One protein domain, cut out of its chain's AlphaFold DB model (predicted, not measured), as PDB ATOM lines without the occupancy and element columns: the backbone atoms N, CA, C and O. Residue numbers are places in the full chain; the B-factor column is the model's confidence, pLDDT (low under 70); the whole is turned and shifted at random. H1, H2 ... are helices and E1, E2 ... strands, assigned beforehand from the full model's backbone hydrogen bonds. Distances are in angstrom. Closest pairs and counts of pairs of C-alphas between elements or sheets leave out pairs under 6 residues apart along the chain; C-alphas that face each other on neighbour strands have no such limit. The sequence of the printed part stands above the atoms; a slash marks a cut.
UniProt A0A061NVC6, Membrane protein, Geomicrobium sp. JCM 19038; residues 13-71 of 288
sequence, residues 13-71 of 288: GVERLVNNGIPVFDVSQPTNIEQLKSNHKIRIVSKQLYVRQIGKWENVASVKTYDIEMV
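What this domain is: This is residues 13 to 71 of the 288 residues of the protein "Membrane protein" of Geomicrobium sp. JCM 19038 (UniProt A0A061NVC6). One strongly twisted, curled sheet of four antiparallel strands makes the body, and two short helices, H1 and H2, from the two ends of the printed part, touch each other beyond one end of it. The long strand E4 bends as it runs through the sheet, pairing with E3 and with E1, and the turn of the E3 to E4 hairpin, at Ile 54, lies at the far end of the domain from H2. The printed part has 59 residues, with two named helices and four named strands in the order H1 E1 E2 E3 E4 H2; the sheet's order is E1 E4 E3 E2, and the class is mixed, helices and strands. The whole is only just loose, close to compact, with a radius of gyration of the C-alphas of 12.6 A, and elongated, spanning 37 by 21 by 18 A.

How they stand to each other: H1, residues 13 to 19, touches H2, residues 68 to 71; their closest C-alphas, those of Glu 15 and Val 71, are 6.2 A apart. E1, residues 25 to 30, is an edge strand and the antiparallel neighbour of E4, residues 56 to 65, at 115 degrees between directions, with N 26 and O 64 2.9 A apart, within hydrogen-bond range. E4 bends by 66 degrees at residue 61. E2, residues 42 to 45, is the other edge strand and is apart from E1. E2 forms a hairpin with E3, residues 48 to 53, at 145 degrees, with N 50 and O 43 2.8 A apart. E3 and E4 form a hairpin at 152 degrees, with N 49 and O 61 2.8 A apart. E2 E3 E4 are a meander, each strand the antiparallel neighbour of the one before; with E1 they are a Greek key, the first strand pairing with the fourth. Neither H1 nor H2 is on the sheet; H1 is apart from E2, E3 and E4, and H2 from E1, E2 and E3. In H1 every O i to N i+4 pair is within hydrogen-bond range, and H2 is too short for such a pair.

Where its parts are: H1 begins at C-alpha 13, (-12.595, -15.502, 14.753), and is 10.2 A long. E1 is 13.0 A long, E2 10.1 A and E3 15.8 A. E4 is 24.2 A long, from C-alpha 56 at (3.565, 4.636, -5.751) to C-alpha 65. H2, 5.1 A long, ends at C-alpha 71, (-8.610, -9.975, 22.402).

The domain as a whole: The two C-alphas farthest apart, those of Ile 54 and Glu 69, are 38.6 A from each other. The printed part has no cut. The link from E1 to E2, 11 residues, is long, and the other links are tight. The mean pLDDT of the printed part is 92.2, and no printed residue is under 70.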
ATOM      1  N   GLY A  13     -13.189 -15.753  16.071       94.12
ATOM      2  CA  GLY A  13     -12.595 -15.502  14.753       94.12
ATOM      3  C   GLY A  13     -11.259 -14.763  14.834       94.12
ATOM      4  O   GLY A  13     -10.253 -15.257  14.331       94.12
ATOM      5  N   VAL A  14     -11.251 -13.598  15.488       94.50
ATOM      6  CA  VAL A  14     -10.042 -12.772  15.658       94.50
ATOM      7  C   VAL A  14      -9.018 -13.490  16.535       94.50
ATOM      8  O   VAL A  14      -7.851 -13.563  16.164       94.50
ATOM      9  N   GLU A  15      -9.470 -14.091  17.633       95.69
ATOM     10  CA  GLU A  15      -8.645 -14.887  18.543       95.69
ATOM     11  C   GLU A  15      -7.887 -16.003  17.814       95.69
ATOM     12  O   GLU A  15      -6.665 -16.096  17.906       95.69
ATOM     13  N   ARG A  16      -8.589 -16.814  17.007       96.81
ATOM     14  CA  ARG A  16      -7.964 -17.898  16.237       96.81
ATOM     15  C   ARG A  16      -6.894 -17.384  15.281       96.81
ATOM     16  O   ARG A  16      -5.869 -18.042  15.137       96.81
ATOM     17  N   LEU A  17      -7.121 -16.252  14.617       97.00
ATOM     18  CA  LEU A  17      -6.140 -15.676  13.696       97.00
ATOM     19  C   LEU A  17      -4.892 -15.208  14.453       97.00
ATOM     20  O   LEU A  17      -3.787 -15.625  14.108       97.00
ATOM     21  N   VAL A  18      -5.075 -14.433  15.527       96.12
ATOM     22  CA  VAL A  18      -3.974 -13.912  16.351       96.12
ATOM     23  C   VAL A  18      -3.158 -15.055  16.969       96.12
ATOM     24  O   VAL A  18      -1.933 -15.049  16.856       96.12
ATOM     25  N   ASN A  19      -3.812 -16.092  17.508       95.75
ATOM     26  CA  ASN A  19      -3.148 -17.270  18.088       95.75
ATOM     27  C   ASN A  19      -2.324 -18.083  17.077       95.75
ATOM     28  O   ASN A  19      -1.367 -18.751  17.456       95.75
ATOM     29  N   ASN A  20      -2.665 -18.020  15.787       97.12
ATOM     30  CA  ASN A  20      -1.899 -18.668  14.719       97.12
ATOM     31  C   ASN A  20      -0.849 -17.733  14.092       97.12
ATOM     32  O   ASN A  20      -0.323 -18.022  13.018       97.12
ATOM     33  N   GLY A  21      -0.553 -16.596  14.731       96.31
ATOM     34  CA  GLY A  21       0.412 -15.617  14.236       96.31
ATOM     35  C   GLY A  21      -0.063 -14.851  12.997       96.31
ATOM     36  O   GLY A  21       0.757 -14.241  12.310       96.31
ATOM     37  N   ILE A  22      -1.365 -14.873  12.691       96.75
ATOM     38  CA  ILE A  22      -1.958 -14.112  11.587       96.75
ATOM     39  C   ILE A  22      -2.421 -12.759  12.142       96.75
ATOM     40  O   ILE A  22      -3.400 -12.706  12.891       96.75
ATOM     41  N   PRO A  23      -1.754 -11.646  11.793       95.00
ATOM     42  CA  PRO A  23      -2.098 -10.346  12.347       95.00
ATOM     43  C   PRO A  23      -3.446  -9.857  11.805       95.00
ATOM     44  O   PRO A  23      -3.690  -9.863  10.596       95.00
ATOM     45  N   VAL A  24      -4.310  -9.397  12.710       95.62
ATOM     46  CA  VAL A  24      -5.632  -8.846  12.389       95.62
ATOM     47  C   VAL A  24      -5.608  -7.333  12.564       95.62
ATOM     48  O   VAL A  24      -5.070  -6.812  13.546       95.62
ATOM     49  N   PHE A  25      -6.213  -6.626  11.610       94.94
ATOM     50  CA  PHE A  25      -6.261  -5.172  11.587       94.94
ATOM     51  C   PHE A  25      -7.677  -4.687  11.302       94.94
ATOM     52  O   PHE A  25      -8.314  -5.164  10.368       94.94
ATOM     53  N   ASP A  26      -8.116  -3.677  12.045       94.69
ATOM     54  CA  ASP A  26      -9.319  -2.910  11.727       94.69
ATOM     55  C   ASP A  26      -8.947  -1.499  11.285       94.69
ATOM     56  O   ASP A  26      -8.005  -0.900  11.804       94.69
ATOM     57  N   VAL A  27      -9.714  -0.926  10.360       93.19
ATOM     58  CA  VAL A  27      -9.550   0.483   9.986       93.19
ATOM     59  C   VAL A  27     -10.125   1.368  11.091       93.19
ATOM     60  O   VAL A  27     -11.308   1.274  11.412       93.19
ATOM     61  N   SER A  28      -9.291   2.235  11.670       89.69
ATOM     62  CA  SER A  28      -9.692   3.153  12.743       89.69
ATOM     63  C   SER A  28     -10.135   4.517  12.216       89.69
ATOM     64  O   SER A  28     -11.073   5.106  12.750       89.69
ATOM     65  N   GLN A  29      -9.478   5.017  11.166       86.50
ATOM     66  CA  GLN A  29      -9.780   6.301  10.531       86.50
ATOM     67  C   GLN A  29      -9.557   6.190   9.015       86.50
ATOM     68  O   GLN A  29      -8.407   6.096   8.576       86.50
ATOM     69  N   PRO A  30     -10.627   6.157   8.207       79.94
ATOM     70  CA  PRO A  30     -10.538   6.080   6.768       79.94
ATOM     71  C   PRO A  30     -10.238   7.460   6.210       79.94
ATOM     72  O   PRO A  30     -10.948   8.421   6.496       79.94
ATOM     73  N   THR A  31      -9.211   7.544   5.378       79.12
ATOM     74  CA  THR A  31      -8.945   8.742   4.583       79.12
ATOM     75  C   THR A  31      -9.475   8.547   3.167       79.12
ATOM     76  O   THR A  31     -10.072   9.465   2.617       79.12
ATOM     77  N   ASN A  32      -9.320   7.345   2.591       81.44
ATOM     78  CA  ASN A  32      -9.793   7.052   1.235       81.44
ATOM     79  C   ASN A  32     -10.102   5.556   0.984       81.44
ATOM     80  O   ASN A  32      -9.564   4.942   0.064       81.44
ATOM     81  N   ILE A  33     -10.946   4.930   1.819       79.12
ATOM     82  CA  ILE A  33     -11.253   3.480   1.730       79.12
ATOM     83  C   ILE A  33     -11.726   3.043   0.334       79.12
ATOM     84  O   ILE A  33     -11.483   1.901  -0.045       79.12
ATOM     85  N   GLU A  34     -12.353   3.921  -0.450       81.94
ATOM     86  CA  GLU A  34     -12.838   3.612  -1.806       81.94
ATOM     87  C   GLU A  34     -11.719   3.161  -2.767       81.94
ATOM     88  O   GLU A  34     -11.975   2.499  -3.776       81.94
ATOM     89  N   GLN A  35     -10.458   3.450  -2.431       76.75
ATOM     90  CA  GLN A  35      -9.279   2.982  -3.160       76.75
ATOM     91  C   GLN A  35      -8.931   1.500  -2.901       76.75
ATOM     92  O   GLN A  35      -8.141   0.908  -3.649       76.75
ATOM     93  N   LEU A  36      -9.519   0.863  -1.881       81.38
ATOM     94  CA  LEU A  36      -9.361  -0.567  -1.590       81.38
ATOM     95  C   LEU A  36     -10.218  -1.410  -2.544       81.38
ATOM     96  O   LEU A  36     -11.262  -1.945  -2.186       81.38
ATOM     97  N   LYS A  37      -9.754  -1.530  -3.788       81.19
ATOM     98  CA  LYS A  37     -10.300  -2.462  -4.783       81.19
ATOM     99  C   LYS A  37      -9.604  -3.821  -4.698       81.19
ATOM    100  O   LYS A  37      -8.461  -3.924  -4.242       81.19
ATOM    101  N   SER A  38     -10.285  -4.865  -5.166       75.06
ATOM    102  CA  SER A  38      -9.685  -6.190  -5.336       75.06
ATOM    103  C   SER A  38      -8.433  -6.110  -6.224       75.06
ATOM    104  O   SER A  38      -8.361  -5.301  -7.146       75.06
ATOM    105  N   ASN A  39      -7.431  -6.947  -5.933       81.31
ATOM    106  CA  ASN A  39      -6.143  -7.058  -6.643       81.31
ATOM    107  C   ASN A  39      -5.110  -5.935  -6.424       81.31
ATOM    108  O   ASN A  39      -4.020  -6.001  -7.000       81.31
ATOM    109  N   HIS A  40      -5.367  -4.940  -5.571       88.62
ATOM    110  CA  HIS A  40      -4.312  -4.005  -5.175       88.62
ATOM    111  C   HIS A  40      -3.325  -4.628  -4.181       88.62
ATOM    112  O   HIS A  40      -3.696  -5.376  -3.276       88.62
ATOM    113  N   LYS A  41      -2.041  -4.274  -4.319       93.38
ATOM    114  CA  LYS A  41      -1.025  -4.608  -3.313       93.38
ATOM    115  C   LYS A  41      -1.195  -3.676  -2.119       93.38
ATOM    116  O   LYS A  41      -1.172  -2.456  -2.290       93.38
ATOM    117  N   ILE A  42      -1.320  -4.260  -0.934       94.50
ATOM    118  CA  ILE A  42      -1.439  -3.541   0.334       94.50
ATOM    119  C   ILE A  42      -0.164  -3.704   1.162       94.50
ATOM    120  O   ILE A  42       0.526  -4.720   1.066       94.50
ATOM    121  N   ARG A  43       0.156  -2.697   1.974       95.50
ATOM    122  CA  ARG A  43       1.241  -2.751   2.957       95.50
ATOM    123  C   ARG A  43       0.805  -2.028   4.220       95.50
ATOM    124  O   ARG A  43       0.299  -0.915   4.132       95.50
ATOM    125  N   ILE A  44       1.053  -2.620   5.380       95.94
ATOM    126  CA  ILE A  44       0.830  -1.966   6.671       95.94
ATOM    127  C   ILE A  44       2.192  -1.650   7.284       95.94
ATOM    128  O   ILE A  44       3.019  -2.544   7.440       95.94
ATOM    129  N   VAL A  45       2.447  -0.378   7.594       95.94
ATOM    130  CA  VAL A  45       3.684   0.078   8.255       95.94
ATOM    131  C   VAL A  45       3.321   1.098   9.316       95.94
ATOM    132  O   VAL A  45       2.553   2.010   9.037       95.94
ATOM    133  N   SER A  46       3.858   0.943  10.527       94.31
ATOM    134  CA  SER A  46       3.647   1.891  11.633       94.31
ATOM    135  C   SER A  46       2.168   2.244  11.862       94.31
ATOM    136  O   SER A  46       1.821   3.410  12.029       94.31
ATOM    137  N   LYS A  47       1.288   1.228  11.842       95.00
ATOM    138  CA  LYS A  47      -0.178   1.360  12.001       95.00
ATOM    139  C   LYS A  47      -0.877   2.185  10.907       95.00
ATOM    140  O   LYS A  47      -1.992   2.662  11.103       95.00
ATOM    141  N   GLN A  48      -0.249   2.322   9.745       95.81
ATOM    142  CA  GLN A  48      -0.809   2.983   8.570       95.81
ATOM    143  C   GLN A  48      -0.973   1.973   7.431       95.81
ATOM    144  O   GLN A  48      -0.063   1.185   7.158       95.81
ATOM    145  N   LEU A  49      -2.132   1.996   6.775       95.31
ATOM    146  CA  LEU A  49      -2.458   1.181   5.609       95.31
ATOM    147  C   LEU A  49      -2.100   1.943   4.336       95.31
ATOM    148  O   LEU A  49      -2.623   3.028   4.079       95.31
ATOM    149  N   TYR A  50      -1.243   1.337   3.521       95.31
ATOM    150  CA  TYR A  50      -0.841   1.849   2.222       95.31
ATOM    151  C   TYR A  50      -1.339   0.945   1.098       95.31
ATOM    152  O   TYR A  50      -1.262  -0.283   1.196       95.31
ATOM    153  N   VAL A  51      -1.774   1.552  -0.002       95.06
ATOM    154  CA  VAL A  51      -2.196   0.860  -1.227       95.06
ATOM    155  C   VAL A  51      -1.285   1.287  -2.374       95.06
ATOM    156  O   VAL A  51      -0.940   2.463  -2.496       95.06
ATOM    157  N   ARG A  52      -0.846   0.337  -3.209       94.75
ATOM    158  CA  ARG A  52       0.015   0.646  -4.357       94.75
ATOM    159  C   ARG A  52      -0.813   1.090  -5.564       94.75
ATOM    160  O   ARG A  52      -1.532   0.272  -6.131       94.75
ATOM    161  N   GLN A  53      -0.631   2.333  -6.006       91.12
ATOM    162  CA  GLN A  53      -1.261   2.910  -7.197       91.12
ATOM    163  C   GLN A  53      -0.205   3.477  -8.143       91.12
ATOM    164  O   GLN A  53       0.673   4.220  -7.717       91.12
ATOM    165  N   ILE A  54      -0.260   3.110  -9.429       92.00
ATOM    166  CA  ILE A  54       0.637   3.643 -10.480       92.00
ATOM    167  C   ILE A  54       2.117   3.626 -10.029       92.00
ATOM    168  O   ILE A  54       2.873   4.585 -10.156       92.00
ATOM    169  N   GLY A  55       2.525   2.522  -9.396       93.25
ATOM    170  CA  GLY A  55       3.885   2.335  -8.888       93.25
ATOM    171  C   GLY A  55       4.214   3.009  -7.547       93.25
ATOM    172  O   GLY A  55       5.221   2.620  -6.957       93.25
ATOM    173  N   LYS A  56       3.377   3.913  -7.023       95.00
ATOM    174  CA  LYS A  56       3.565   4.636  -5.751       95.00
ATOM    175  C   LYS A  56       2.734   4.033  -4.616       95.00
ATOM    176  O   LYS A  56       1.719   3.390  -4.859       95.00
ATOM    177  N   TRP A  57       3.187   4.211  -3.377       96.12
ATOM    178  CA  TRP A  57       2.443   3.826  -2.176       96.12
ATOM    179  C   TRP A  57       1.718   5.044  -1.614       96.12
ATOM    180  O   TRP A  57       2.369   6.023  -1.256       96.12
ATOM    181  N   GLU A  58       0.397   4.966  -1.510       94.81
ATOM    182  CA  GLU A  58      -0.442   6.033  -0.955       94.81
ATOM    183  C   GLU A  58      -1.010   5.594   0.393       94.81
ATOM    184  O   GLU A  58      -1.412   4.441   0.535       94.81
ATOM    185  N   ASN A  59      -1.005   6.486   1.387       94.81
ATOM    186  CA  ASN A  59      -1.643   6.230   2.679       94.81
ATOM    187  C   ASN A  59      -3.162   6.357   2.515       94.81
ATOM    188  O   ASN A  59      -3.645   7.369   2.014       94.81
ATOM    189  N   VAL A  60      -3.891   5.330   2.945       94.38
ATOM    190  CA  VAL A  60      -5.341   5.231   2.758       94.38
ATOM    191  C   VAL A  60      -6.110   5.290   4.077       94.38
ATOM    192  O   VAL A  60      -7.251   5.765   4.102       94.38
ATOM    193  N   ALA A  61      -5.528   4.786   5.165       94.94
ATOM    194  CA  ALA A  61      -6.172   4.758   6.471       94.94
ATOM    195  C   ALA A  61      -5.183   4.482   7.608       94.94
ATOM    196  O   ALA A  61      -4.171   3.803   7.424       94.94
ATOM    197  N   SER A  62      -5.553   4.895   8.819       94.62
ATOM    198  CA  SER A  62      -4.954   4.348  10.041       94.62
ATOM    199  C   SER A  62      -5.610   3.016  10.407       94.62
ATOM    200  O   SER A  62      -6.817   2.834  10.216       94.62
ATOM    201  N   VAL A  63      -4.820   2.085  10.949       95.56
ATOM    202  CA  VAL A  63      -5.300   0.768  11.390       95.56
ATOM    203  C   VAL A  63      -5.023   0.519  12.867       95.56
ATOM    204  O   VAL A  63      -4.023   0.972  13.426       95.56
ATOM    205  N   LYS A  64      -5.910  -0.244  13.501       95.25
ATOM    206  CA  LYS A  64      -5.755  -0.798  14.843       95.25
ATOM    207  C   LYS A  64      -5.380  -2.272  14.728       95.25
ATOM    208  O   LYS A  64      -6.052  -3.010  14.017       95.25
ATOM    209  N   THR A  65      -4.319  -2.681  15.413       95.12
ATOM    210  CA  THR A  65      -3.887  -4.080  15.531       95.12
ATOM    211  C   THR A  65      -4.563  -4.756  16.708       95.12
ATOM    212  O   THR A  65      -4.783  -4.108  17.732       95.12
ATOM    213  N   TYR A  66      -4.819  -6.050  16.571       95.69
ATOM    214  CA  TYR A  66      -5.190  -6.919  17.681       95.69
ATOM    215  C   TYR A  66      -3.967  -7.706  18.150       95.69
ATOM    216  O   TYR A  66      -3.287  -8.332  17.336       95.69
ATOM    217  N   ASP A  67      -3.704  -7.662  19.450       95.75
ATOM    218  CA  ASP A  67      -2.838  -8.604  20.154       95.75
ATOM    219  C   ASP A  67      -3.692  -9.507  21.054       95.75
ATOM    220  O   ASP A  67      -4.910  -9.327  21.159       95.75
ATOM    221  N   ILE A  68      -3.057 -10.519  21.644       95.50
ATOM    222  CA  ILE A  68      -3.761 -11.511  22.457       95.50
ATOM    223  C   ILE A  68      -4.397 -10.872  23.697       95.50
ATOM    224  O   ILE A  68      -5.572 -11.098  23.953       95.50
ATOM    225  N   GLU A  69      -3.682  -9.968  24.371       96.50
ATOM    226  CA  GLU A  69      -4.167  -9.281  25.575       96.50
ATOM    227  C   GLU A  69      -5.428  -8.456  25.290       96.50
ATOM    228  O   GLU A  69      -6.392  -8.475  26.056       96.50
ATOM    229  N   MET A  70      -5.452  -7.741  24.164       95.19
ATOM    230  CA  MET A  70      -6.613  -6.968  23.751       95.19
ATOM    231  C   MET A  70      -7.796  -7.870  23.383       95.19
ATOM    232  O   MET A  70      -8.941  -7.515  23.670       95.19
ATOM    233  N   VAL A  71      -7.551  -9.006  22.723       95.62
ATOM    234  CA  VAL A  71      -8.610  -9.975  22.402       95.62
ATOM    235  C   VAL A  71      -9.196 -10.565  23.683       95.62
ATOM    236  O   VAL A  71     -10.418 -10.578  23.819       95.62
TER     237      VAL A  71